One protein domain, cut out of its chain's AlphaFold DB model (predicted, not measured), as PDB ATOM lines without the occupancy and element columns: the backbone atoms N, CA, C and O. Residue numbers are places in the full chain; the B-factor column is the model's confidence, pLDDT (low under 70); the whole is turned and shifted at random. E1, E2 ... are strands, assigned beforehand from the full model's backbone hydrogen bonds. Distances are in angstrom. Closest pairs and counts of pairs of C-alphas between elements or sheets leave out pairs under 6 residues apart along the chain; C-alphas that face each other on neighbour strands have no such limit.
ATOM      1  N   TYR A 133     231.720  10.208 198.981       95.75
ATOM      2  CA  TYR A 133     232.460   9.049 198.521       95.75
ATOM      3  C   TYR A 133     231.869   8.546 197.207       95.75
ATOM      4  O   TYR A 133     230.658   8.465 197.040       95.75
ATOM      5  N   GLY A 134     232.733   8.225 196.247       95.88
ATOM      6  CA  GLY A 134     232.297   7.429 195.104       95.88
ATOM      7  C   GLY A 134     232.197   5.945 195.490       95.88
ATOM      8  O   GLY A 134     232.809   5.537 196.485       95.88
ATOM      9  N   PRO A 135     231.532   5.108 194.671       96.25
ATOM     10  CA  PRO A 135     231.355   3.691 194.969       96.25
ATOM     11  C   PRO A 135     232.672   2.977 195.265       96.25
ATOM     12  O   PRO A 135     233.687   3.244 194.620       96.25
ATOM     13  N   SER A 136     232.666   2.030 196.200       96.81
ATOM     14  CA  SER A 136     233.866   1.277 196.607       96.81
ATOM     15  C   SER A 136     234.252   0.161 195.621       96.81
ATOM     16  O   SER A 136     235.406  -0.288 195.565       96.81
ATOM     17  N   SER A 137     233.300  -0.286 194.803       96.88
ATOM     18  CA  SER A 137     233.465  -1.333 193.800       96.88
ATOM     19  C   SER A 137     232.658  -1.016 192.547       96.88
ATOM     20  O   SER A 137     231.458  -0.765 192.615       96.88
ATOM     21  N   VAL A 138     233.295  -1.120 191.382       97.50
ATOM     22  CA  VAL A 138     232.656  -0.929 190.077       97.50
ATOM     23  C   VAL A 138     233.014  -2.099 189.170       97.50
ATOM     24  O   VAL A 138     234.176  -2.286 188.811       97.50
ATOM     25  N   VAL A 139     232.015  -2.886 188.779       97.56
ATOM     26  CA  VAL A 139     232.151  -3.983 187.814       97.56
ATOM     27  C   VAL A 139     231.513  -3.555 186.503       97.56
ATOM     28  O   VAL A 139     230.354  -3.159 186.493       97.56
ATOM     29  N   ILE A 140     232.248  -3.643 185.399       96.88
ATOM     30  CA  ILE A 140     231.785  -3.287 184.056       96.88
ATOM     31  C   ILE A 140     231.927  -4.524 183.177       96.88
ATOM     32  O   ILE A 140     233.035  -4.993 182.921       96.88
ATOM     33  N   ASN A 141     230.807  -5.055 182.704       96.56
ATOM     34  CA  ASN A 141     230.768  -6.148 181.748       96.56
ATOM     35  C   ASN A 141     230.582  -5.567 180.346       96.56
ATOM     36  O   ASN A 141     229.574  -4.921 180.068       96.56
ATOM     37  N   VAL A 142     231.539  -5.818 179.458       95.38
ATOM     38  CA  VAL A 142     231.516  -5.376 178.062       95.38
ATOM     39  C   VAL A 142     231.417  -6.604 177.167       95.38
ATOM     40  O   VAL A 142     232.320  -7.441 177.139       95.38
ATOM     41  N   SER A 143     230.329  -6.717 176.410       95.94
ATOM     42  CA  SER A 143     230.204  -7.724 175.358       95.94
ATOM     43  C   SER A 143     230.722  -7.148 174.051       95.94
ATOM     44  O   SER A 143     230.315  -6.052 173.660       95.94
ATOM     45  N   LYS A 144     231.578  -7.887 173.348       95.31
ATOM     46  CA  LYS A 144     232.112  -7.504 172.040       95.31
ATOM     47  C   LYS A 144     231.833  -8.570 170.990       95.31
ATOM     48  O   LYS A 144     231.794  -9.759 171.301       95.31
ATOM     49  N   ASP A 145     231.659  -8.153 169.743       95.19
ATOM     50  CA  ASP A 145     231.667  -9.081 168.615       95.19
ATOM     51  C   ASP A 145     233.098  -9.551 168.291       95.19
ATOM     52  O   ASP A 145     234.082  -9.097 168.884       95.19
ATOM     53  N   THR A 146     233.231 -10.466 167.331       94.50
ATOM     54  CA  THR A 146     234.537 -10.985 166.890       94.50
ATOM     55  C   THR A 146     235.421  -9.932 166.214       94.50
ATOM     56  O   THR A 146     236.618 -10.161 166.073       94.50
ATOM     57  N   ASN A 147     234.858  -8.792 165.804       93.50
ATOM     58  CA  ASN A 147     235.584  -7.666 165.213       93.50
ATOM     59  C   ASN A 147     236.013  -6.635 166.275       93.50
ATOM     60  O   ASN A 147     236.681  -5.657 165.945       93.50
ATOM     61  N   GLY A 148     235.644  -6.845 167.543       89.38
ATOM     62  CA  GLY A 148     235.955  -5.958 168.661       89.38
ATOM     63  C   GLY A 148     234.944  -4.830 168.890       89.38
ATOM     64  O   GLY A 148     235.170  -4.017 169.788       89.38
ATOM     65  N   ASN A 149     233.833  -4.781 168.146       91.75
ATOM     66  CA  ASN A 149     232.780  -3.786 168.355       91.75
ATOM     67  C   ASN A 149     232.017  -4.086 169.643       91.75
ATOM     68  O   ASN A 149     231.694  -5.243 169.916       91.75
ATOM     69  N   ILE A 150     231.689  -3.051 170.415       92.00
ATOM     70  CA  ILE A 150     230.880  -3.190 171.629       92.00
ATOM     71  C   ILE A 150     229.436  -3.508 171.229       92.00
ATOM     72  O   ILE A 150     228.791  -2.734 170.528       92.00
ATOM     73  N   LEU A 151     228.934  -4.653 171.689       93.94
ATOM     74  CA  LEU A 151     227.548  -5.092 171.514       93.94
ATOM     75  C   LEU A 151     226.664  -4.636 172.672       93.94
ATOM     76  O   LEU A 151     225.519  -4.242 172.473       93.94
ATOM     77  N   SER A 152     227.189  -4.718 173.893       94.62
ATOM     78  CA  SER A 152     226.479  -4.296 175.092       94.62
ATOM     79  C   SER A 152     227.451  -3.968 176.214       94.62
ATOM     80  O   SER A 152     228.571  -4.480 176.266       94.62
ATOM     81  N   THR A 153     226.986  -3.117 177.123       95.88
ATOM     82  CA  THR A 153     227.659  -2.813 178.380       95.88
ATOM     83  C   THR A 153     226.649  -2.959 179.509       95.88
ATOM     84  O   THR A 153     225.523  -2.476 179.396       95.88
ATOM     85  N   SER A 154     227.040  -3.610 180.598       96.00
ATOM     86  CA  SER A 154     226.310  -3.570 181.863       96.00
ATOM     87  C   SER A 154     227.275  -3.292 183.002       96.00
ATOM     88  O   SER A 154     228.458  -3.614 182.908       96.00
ATOM     89  N   CYS A 155     226.782  -2.693 184.080       96.81
ATOM     90  CA  CYS A 155     227.622  -2.366 185.218       96.81
ATOM     91  C   CYS A 155     226.958  -2.740 186.538       96.81
ATOM     92  O   CYS A 155     225.746  -2.959 186.625       96.81
ATOM     93  N   THR A 156     227.779  -2.826 187.571       97.19
ATOM     94  CA  THR A 156     227.357  -2.991 188.952       97.19
ATOM     95  C   THR A 156     228.226  -2.090 189.816       97.19
ATOM     96  O   THR A 156     229.450  -2.198 189.761       97.19
ATOM     97  N   MET A 157     227.604  -1.204 190.589       96.69
ATOM     98  CA  MET A 157     228.274  -0.285 191.513       96.69
ATOM     99  C   MET A 157     227.885  -0.681 192.935       96.69
ATOM    100  O   MET A 157     226.698  -0.767 193.236       96.69
ATOM    101  N   ASP A 158     228.866  -1.043 193.762       95.06
ATOM    102  CA  ASP A 158     228.667  -1.567 195.125       95.06
ATOM    103  C   ASP A 158     227.619  -2.691 195.227       95.06
ATOM    104  O   ASP A 158     226.835  -2.794 196.165       95.06
ATOM    105  N   GLY A 159     227.604  -3.574 194.224       94.19
ATOM    106  CA  GLY A 159     226.668  -4.699 194.158       94.19
ATOM    107  C   GLY A 159     225.277  -4.345 193.619       94.19
ATOM    108  O   GLY A 159     224.481  -5.253 193.382       94.19
ATOM    109  N   VAL A 160     224.989  -3.068 193.353       94.50
ATOM    110  CA  VAL A 160     223.727  -2.609 192.756       94.50
ATOM    111  C   VAL A 160     223.847  -2.580 191.234       94.50
ATOM    112  O   VAL A 160     224.774  -1.992 190.675       94.50
ATOM    113  N   ALA A 161     222.915  -3.239 190.543       96.12
ATOM    114  CA  ALA A 161     222.903  -3.293 189.085       96.12
ATOM    115  C   ALA A 161     222.587  -1.917 188.478       96.12
ATOM    116  O   ALA A 161     221.562  -1.315 188.792       96.12
ATOM    117  N   GLY A 162     223.444  -1.453 187.569       95.25
ATOM    118  CA  GLY A 162     223.318  -0.154 186.914       95.25
ATOM    119  C   GLY A 162     224.679   0.461 186.598       95.25
ATOM    120  O   GLY A 162     225.642   0.279 187.337       95.25
ATOM    121  N   CYS A 163     224.760   1.193 185.484       94.31
ATOM    122  CA  CYS A 163     225.921   2.026 185.133       94.31
ATOM    123  C   CYS A 163     225.801   3.457 185.671       94.31
ATOM    124  O   CYS A 163     226.559   4.328 185.266       94.31
ATOM    125  N   ASN A 164     224.832   3.704 186.546       95.06
ATOM    126  CA  ASN A 164     224.609   4.972 187.210       95.06
ATOM    127  C   ASN A 164     223.971   4.683 188.572       95.06
ATOM    128  O   ASN A 164     223.043   3.870 188.642       95.06
ATOM    129  N   ASN A 165     224.462   5.326 189.622       93.31
ATOM    130  CA  ASN A 165     223.845   5.349 190.941       93.31
ATOM    131  C   ASN A 165     223.812   6.798 191.469       93.31
ATOM    132  O   ASN A 165     223.950   7.755 190.711       93.31
ATOM    133  N   THR A 166     223.570   6.988 192.763       91.31
ATOM    134  CA  THR A 166     223.523   8.331 193.354       91.31
ATOM    135  C   THR A 166     224.893   9.008 193.465       91.31
ATOM    136  O   THR A 166     224.926  10.220 193.658       91.31
ATOM    137  N   GLU A 167     225.994   8.267 193.314       94.06
ATOM    138  CA  GLU A 167     227.372   8.702 193.588       94.06
ATOM    139  C   GLU A 167     228.267   8.735 192.334       94.06
ATOM    140  O   GLU A 167     229.230   9.497 192.278       94.06
ATOM    141  N   ALA A 168     227.983   7.925 191.312       95.88
ATOM    142  CA  ALA A 168     228.802   7.809 190.110       95.88
ATOM    143  C   ALA A 168     228.006   7.335 188.887       95.88
ATOM    144  O   ALA A 168     226.973   6.675 188.990       95.88
ATOM    145  N   PHE A 169     228.552   7.615 187.704       95.56
ATOM    146  CA  PHE A 169     228.050   7.106 186.432       95.56
ATOM    147  C   PHE A 169     229.195   6.670 185.514       95.56
ATOM    148  O   PHE A 169     230.291   7.226 185.540       95.56
ATOM    149  N   TYR A 170     228.937   5.663 184.685       95.50
ATOM    150  CA  TYR A 170     229.868   5.160 183.684       95.50
ATOM    151  C   TYR A 170     229.351   5.457 182.275       95.50
ATOM    152  O   TYR A 170     228.317   4.935 181.854       95.50
ATOM    153  N   ASP A 171     230.103   6.268 181.539       92.44
ATOM    154  CA  ASP A 171     229.894   6.541 180.125       92.44
ATOM    155  C   ASP A 171     230.626   5.494 179.279       92.44
ATOM    156  O   ASP A 171     231.835   5.562 179.039       92.44
ATOM    157  N   SER A 172     229.862   4.515 178.793       88.19
ATOM    158  CA  SER A 172     230.386   3.436 177.960       88.19
ATOM    159  C   SER A 172     230.883   3.888 176.586       88.19
ATOM    160  O   SER A 172     231.652   3.154 175.971       88.19
ATOM    161  N   ALA A 173     230.441   5.046 176.079       87.31
ATOM    162  CA  ALA A 173     230.886   5.542 174.776       87.31
ATOM    163  C   ALA A 173     232.325   6.072 174.839       87.31
ATOM    164  O   ALA A 173     233.068   5.941 173.867       87.31
ATOM    165  N   ASN A 174     232.719   6.613 175.996       87.06
ATOM    166  CA  ASN A 174     234.035   7.208 176.228       87.06
ATOM    167  C   ASN A 174     234.928   6.396 177.190       87.06
ATOM    168  O   ASN A 174     236.044   6.824 177.468       87.06
ATOM    169  N   ASP A 175     234.451   5.255 177.716       87.50
ATOM    170  CA  ASP A 175     235.087   4.498 178.821       87.50
ATOM    171  C   ASP A 175     235.472   5.419 179.997       87.50
ATOM    172  O   ASP A 175     236.544   5.312 180.601       87.50
ATOM    173  N   LYS A 176     234.580   6.366 180.320       92.00
ATOM    174  CA  LYS A 176     234.773   7.337 181.403       92.00
ATOM    175  C   LYS A 176     233.890   6.949 182.581       92.00
ATOM    176  O   LYS A 176     232.668   6.907 182.469       92.00
ATOM    177  N   LEU A 177     234.514   6.660 183.717       95.06
ATOM    178  CA  LEU A 177     233.828   6.555 185.001       95.06
ATOM    179  C   LEU A 177     233.948   7.909 185.701       95.06
ATOM    180  O   LEU A 177     235.062   8.376 185.922       95.06
ATOM    181  N   SER A 178     232.813   8.509 186.032       95.38
ATOM    182  CA  SER A 178     232.720   9.837 186.634       95.38
ATOM    183  C   SER A 178     232.011   9.755 187.978       95.38
ATOM    184  O   SER A 178     231.097   8.948 188.157       95.38
ATOM    185  N   CYS A 179     232.410  10.613 188.907       96.00
ATOM    186  CA  CYS A 179     231.793  10.734 190.220       96.00
ATOM    187  C   CYS A 179     230.958  12.011 190.298       96.00
ATOM    188  O   CYS A 179     231.353  13.038 189.756       96.00
ATOM    189  N   VAL A 180     229.816  11.976 190.984       93.75
ATOM    190  CA  VAL A 180     228.903  13.134 191.074       93.75
ATOM    191  C   VAL A 180     229.445  14.282 191.928       93.75
ATOM    192  O   VAL A 180     228.901  15.384 191.861       93.75
ATOM    193  N   TYR A 181     230.471  14.011 192.740       94.44
ATOM    194  CA  TYR A 181     231.191  14.998 193.550       94.44
ATOM    195  C   TYR A 181     232.451  15.520 192.845       94.44
ATOM    196  O   TYR A 181     233.223  16.260 193.443       94.44
ATOM    197  N   ASP A 182     232.719  15.102 191.606       95.12
ATOM    198  CA  ASP A 182     233.791  15.689 190.804       95.12
ATOM    199  C   ASP A 182     233.258  16.935 190.082       95.12
ATOM    200  O   ASP A 182     232.496  16.823 189.121       95.12
ATOM    201  N   HIS A 183     233.626  18.125 190.570       91.81
ATOM    202  CA  HIS A 183     233.166  19.405 190.018       91.81
ATOM    203  C   HIS A 183     234.123  19.967 188.956       91.81
ATOM    204  O   HIS A 183     233.910  21.072 188.462       91.81
ATOM    205  N   SER A 184     235.151  19.210 188.550       91.69
ATOM    206  CA  SER A 184     236.168  19.669 187.592       91.69
ATOM    207  C   SER A 184     235.665  19.890 186.168       91.69
ATOM    208  O   SER A 184     236.331  20.570 185.389       91.69
ATOM    209  N   ASP A 185     234.475  19.391 185.827       84.88
ATOM    210  CA  ASP A 185     233.820  19.712 184.554       84.88
ATOM    211  C   ASP A 185     233.265  21.165 184.526       84.88
ATOM    212  O   ASP A 185     232.899  21.648 183.455       84.88
ATOM    213  N   GLY A 186     233.220  21.870 185.670       78.31
ATOM    214  CA  GLY A 186     232.645  23.216 185.827       78.31
ATOM    215  C   GLY A 186     233.573  24.268 186.442       78.31
ATOM    216  O   GLY A 186     233.064  25.198 187.032       78.31
ATOM    217  N   GLU A 187     234.897  24.122 186.316       81.94
ATOM    218  CA  GLU A 187     235.935  24.948 186.988       81.94
ATOM    219  C   GLU A 187     236.136  24.671 188.493       81.94
ATOM    220  O   GLU A 187     237.115  25.138 189.077       81.94
ATOM    221  N   GLY A 188     235.316  23.795 189.079       88.56
ATOM    222  CA  GLY A 188     235.408  23.404 190.482       88.56
ATOM    223  C   GLY A 188     236.433  22.301 190.794       88.56
ATOM    224  O   GLY A 188     237.002  21.646 189.911       88.56
ATOM    225  N   PRO A 189     236.684  22.033 192.084       93.81
ATOM    226  CA  PRO A 189     237.594  20.984 192.521       93.81
ATOM    227  C   PRO A 189     236.966  19.588 192.423       93.81
ATOM    228  O   PRO A 189     235.749  19.405 192.474       93.81
ATOM    229  N   ASN A 190     237.813  18.560 192.361       95.38
ATOM    230  CA  ASN A 190     237.357  17.187 192.542       95.38
ATOM    231  C   ASN A 190     237.129  16.914 194.042       95.38
ATOM    232  O   ASN A 190     238.082  16.836 194.823       95.38
ATOM    233  N   CYS A 191     235.864  16.735 194.428       95.81
ATOM    234  CA  CYS A 191     235.416  16.456 195.796       95.81
ATOM    235  C   CYS A 191     234.980  15.010 196.016       95.81
ATOM    236  O   CYS A 191     234.374  14.686 197.040       95.81
ATOM    237  N   CYS A 192     235.313  14.126 195.075       96.56
ATOM    238  CA  CYS A 192     235.031  12.710 195.182       96.56
ATOM    239  C   CYS A 192     236.141  11.979 195.943       96.56
ATOM    240  O   CYS A 192     237.251  11.764 195.445       96.56
ATOM    241  N   LEU A 193     235.832  11.594 197.176       95.38
ATOM    242  CA  LEU A 193     236.770  10.980 198.104       95.38
ATOM    243  C   LEU A 193     236.765   9.451 197.994       95.38
ATOM    244  O   LEU A 193     235.841   8.816 197.484       95.38
ATOM    245  N   GLY A 194     237.812   8.841 198.548       94.31
ATOM    246  CA  GLY A 194     237.919   7.394 198.695       94.31
ATOM    247  C   GLY A 194     238.605   6.684 197.529       94.31
ATOM    248  O   GLY A 194     239.156   7.280 196.602       94.31
ATOM    249  N   SER A 195     238.613   5.358 197.618       95.88
ATOM    250  CA  SER A 195     239.234   4.471 196.637       95.88
ATOM    251  C   SER A 195     238.270   3.369 196.252       95.88
ATOM    252  O   SER A 195     237.510   2.913 197.103       95.88
ATOM    253  N   TYR A 196     238.388   2.880 195.024       97.12
ATOM    254  CA  TYR A 196     237.518   1.850 194.494       97.12
ATOM    255  C   TYR A 196     238.282   0.738 193.782       97.12
ATOM    256  O   TYR A 196     239.434   0.892 193.359       97.12
ATOM    257  N   THR A 197     237.625  -0.410 193.656       97.56
ATOM    258  CA  THR A 197     238.082  -1.513 192.808       97.56
ATOM    259  C   THR A 197     237.302  -1.496 191.499       97.56
ATOM    260  O   THR A 197     236.095  -1.722 191.500       97.56
ATOM    261  N   LYS A 198     237.984  -1.245 190.376       96.38
ATOM    262  CA  LYS A 198     237.425  -1.359 189.022       96.38
ATOM    263  C   LYS A 198     237.689  -2.768 188.497       96.38
ATOM    264  O   LYS A 198     238.849  -3.159 188.354       96.38
ATOM    265  N   GLN A 199     236.634  -3.509 188.181       97.00
ATOM    266  CA  GLN A 199     236.717  -4.764 187.442       97.00
ATOM    267  C   GLN A 199     236.107  -4.576 186.055       97.00
ATOM    268  O   GLN A 199     234.935  -4.228 185.941       97.00
ATOM    269  N   ILE A 200     236.871  -4.843 184.996       95.44
ATOM    270  CA  ILE A 200     236.337  -4.866 183.628       95.44
ATOM    271  C   ILE A 200     236.331  -6.310 183.149       95.44
ATOM    272  O   ILE A 200     237.387  -6.934 183.058       95.44
ATOM    273  N   VAL A 201     235.152  -6.838 182.836       96.44
ATOM    274  CA  VAL A 201     234.963  -8.171 182.261       96.44
ATOM    275  C   VAL A 201     234.604  -8.011 180.792       96.44
ATOM    276  O   VAL A 201     233.539  -7.501 180.462       96.44
ATOM    277  N   THR A 202     235.482  -8.444 179.891       95.94
ATOM    278  CA  THR A 202     235.207  -8.415 178.450       95.94
ATOM    279  C   THR A 202     234.856  -9.811 177.964       95.94
ATOM    280  O   THR A 202     235.652 -10.733 178.118       95.94
ATOM    281  N   THR A 203     233.688  -9.969 177.345       96.81
ATOM    282  CA  THR A 203     233.259 -11.229 176.723       96.81
ATOM    283  C   THR A 203     233.168 -11.040 175.216       96.81
ATOM    284  O   THR A 203     232.434 -10.174 174.749       96.81
ATOM    285  N   VAL A 204     233.913 -11.834 174.446       95.31
ATOM    286  CA  VAL A 204     233.851 -11.825 172.975       95.31
ATOM    287  C   VAL A 204     232.900 -12.923 172.508       95.31
ATOM    288  O   VAL A 204     232.982 -14.048 172.998       95.31
ATOM    289  N   THR A 205     232.012 -12.632 171.556       94.62
ATOM    290  CA  THR A 205     231.092 -13.629 170.984       94.62
ATOM    291  C   THR A 205     231.853 -14.857 170.475       94.62
ATOM    292  O   THR A 205     232.682 -14.753 169.575       94.62
ATOM    293  N   GLY A 206     231.568 -16.028 171.057       91.06
ATOM    294  CA  GLY A 206     232.238 -17.293 170.722       91.06
ATOM    295  C   GLY A 206     233.656 -17.450 171.290       91.06
ATOM    296  O   GLY A 206     234.317 -18.440 170.984       91.06
ATOM    297  N   GLY A 207     234.125 -16.500 172.103       91.38
ATOM    298  CA  GLY A 207     235.430 -16.512 172.760       91.38
ATOM    299  C   GLY A 207     235.347 -16.634 174.284       91.38
ATOM    300  O   GLY A 207     234.270 -16.727 174.875       91.38
ATOM    301  N   SER A 208     236.515 -16.626 174.929       90.12
ATOM    302  CA  SER A 208     236.635 -16.625 176.391       90.12
ATOM    303  C   SER A 208     236.420 -15.227 176.969       90.12
ATOM    304  O   SER A 208     236.792 -14.227 176.353       90.12
ATOM    305  N   ALA A 209     235.882 -15.158 178.186       94.06
ATOM    306  CA  ALA A 209     235.862 -13.921 178.954       94.06
ATOM    307  C   ALA A 209     237.263 -13.601 179.497       94.06
ATOM    308  O   ALA A 209     237.964 -14.484 179.996       94.06
ATOM    309  N   THR A 210     237.660 -12.334 179.430       96.00
ATOM    310  CA  THR A 210     238.842 -11.804 180.117       96.00
ATOM    311  C   THR A 210     238.400 -10.860 181.226       96.00
ATOM    312  O   THR A 210     237.348 -10.230 181.131       96.00
ATOM    313  N   SER A 211     239.188 -10.770 182.297       95.69
ATOM    314  CA  SER A 211     238.928  -9.816 183.376       95.69
ATOM    315  C   SER A 211     240.200  -9.088 183.781       95.69
ATOM    316  O   SER A 211     241.280  -9.682 183.806       95.69
ATOM    317  N   SER A 212     240.067  -7.802 184.087       94.81
ATOM    318  CA  SER A 212     241.108  -6.995 184.714       94.81
ATOM    319  C   SER A 212     240.581  -6.401 186.014       94.81
ATOM    320  O   SER A 212     239.400  -6.080 186.121       94.81
ATOM    321  N   PHE A 213     241.469  -6.277 186.998       95.44
ATOM    322  CA  PHE A 213     241.183  -5.688 188.301       95.44
ATOM    323  C   PHE A 213     242.184  -4.577 188.561       95.44
ATOM    324  O   PHE A 213     243.394  -4.793 188.471       95.44
ATOM    325  N   VAL A 214     241.681  -3.396 188.897       95.75
ATOM    326  CA  VAL A 214     242.508  -2.239 189.230       95.75
ATOM    327  C   VAL A 214     241.957  -1.609 190.496       95.75
ATOM    328  O   VAL A 214     240.785  -1.249 190.557       95.75
ATOM    329  N   LYS A 215     242.808  -1.463 191.513       96.31
ATOM    330  CA  LYS A 215     242.513  -0.590 192.646       96.31
ATOM    331  C   LYS A 215     242.950   0.821 192.280       96.31
ATOM    332  O   LYS A 215     244.098   1.023 191.893       96.31
ATOM    333  N   THR A 216     242.044   1.776 192.400       95.69
ATOM    334  CA  THR A 216     242.267   3.166 191.994       95.69
ATOM    335  C   THR A 216     241.604   4.123 192.983       95.69
ATOM    336  O   THR A 216     240.784   3.716 193.803       95.69
ATOM    337  N   SER A 217     242.019   5.384 192.962       95.25
ATOM    338  CA  SER A 217     241.430   6.460 193.762       95.25
ATOM    339  C   SER A 217     240.416   7.235 192.924       95.25
ATOM    340  O   SER A 217     240.566   7.299 191.703       95.25
ATOM    341  N   TRP A 218     239.419   7.838 193.572       95.69
ATOM    342  CA  TRP A 218     238.567   8.855 192.943       95.69
ATOM    343  C   TRP A 218     239.295  10.189 192.733       95.69
ATOM    344  O   TRP A 218     238.887  10.993 191.903       95.69
ATOM    345  N   GLY A 219     240.425  10.385 193.419       94.56
ATOM    346  CA  GLY A 219     241.352  11.489 193.171       94.56
ATOM    347  C   GLY A 219     240.970  12.823 193.815       94.56
ATOM    348  O   GLY A 219     241.768  13.752 193.726       94.56
ATOM    349  N   GLY A 220     239.813  12.918 194.475       94.69
ATOM    350  CA  GLY A 220     239.377  14.149 195.121       94.69
ATOM    351  C   GLY A 220     240.161  14.509 196.384       94.69
ATOM    352  O   GLY A 220     240.802  13.663 197.014       94.69
ATOM    353  N   SER A 221     240.094  15.789 196.757       93.00
ATOM    354  CA  SER A 221     240.796  16.371 197.907       93.00
ATOM    355  C   SER A 221     239.850  17.232 198.731       93.00
ATOM    356  O   SER A 221     239.399  18.275 198.265       93.00
ATOM    357  N   ALA A 222     239.610  16.855 199.991       93.00
ATOM    358  CA  ALA A 222     238.749  17.641 200.873       93.00
ATOM    359  C   ALA A 222     239.245  19.084 201.046       93.00
ATOM    360  O   ALA A 222     238.430  19.992 201.147       93.00
ATOM    361  N   LYS A 223     240.566  19.315 201.015       93.06
ATOM    362  CA  LYS A 223     241.155  20.655 201.168       93.06
ATOM    363  C   LYS A 223     240.657  21.655 200.130       93.06
ATOM    364  O   LYS A 223     240.484  22.827 200.445       93.06
TER     365      LYS A 223
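AT A GLANCE: This is residues 133 to 223 of the 415 residues of an uncharacterized protein of Bdellovibrionaceae bacterium (UniProt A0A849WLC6). A long, twisted sheet of four strands makes a wall, and the small two-stranded hairpin E3 and E4 lies over one face of it, set off from it by a gap. At the end where E5 begins, residues 180 to 194, a long loop, and residues 218 to 223, a tail after E6, run on past the sheet; the outline of the whole is a rod, with spans of 49 by 23 by 19 A. The printed part has 91 residues with six named strands, E1 to E6 in order along the chain, and no named helix; the class is all strand, though under half of the residues, 43 of 91, are in named elements. The large sheet has the order E2, E1, E5, E6 and is mixed, while the small one is antiparallel. The whole is only just compact, close to loose, with a radius of gyration of the C-alphas of 14.3 A.

IN THESE COORDINATES: E1 covers residues 137 to 144, begins at C-alpha 137 at (233.465, -1.333, 193.800) and is 22.7 A long. E2 covers residues 150 to 157 and is 20.3 A long. E3, residues 168 to 171, and E4, residues 176 to 179, are short; C-alpha 168 is at (228.802, 7.809, 190.110). E5, the longest strand, covers residues 195 to 204 and is 29.2 A long. E6 covers residues 209 to 217, is 25.8 A long and ends at C-alpha 217 at (241.430, 6.460, 193.762).

HOW THE PARTS SIT: E1 and E2 form a hairpin, antiparallel at 167 degrees, with N 141 and O 154 2.8 A apart, within hydrogen-bond range. Residues 156 to 157 of E2 also pair, antiparallel, with residues 160 to 161. On the other side of E1, E5 is its parallel neighbour at 17 degrees; N 140 and O 199 are 2.8 A apart. E5 and E6 form a hairpin, antiparallel at 163 degrees, with N 198 and O 214 2.8 A apart. E2 and E6 are the edge strands. From edge to edge the strands' lines turn by 45 degrees. E3 and E4 form a hairpin, antiparallel at 162 degrees, with N 169 and O 178 2.9 A apart. E2 and E3 are near each other, their closest C-alphas 8.0 A apart. E4 is apart from E1, E2, E5 and E6.

THE WHOLE: The two C-alphas farthest apart, those of Gly 206 and Lys 223, are 49.5 A apart. The printed part has no cut. The link from E4 to E5, 15 residues, is long. The mean pLDDT of the printed part is 94.1, and no printed residue is under 70.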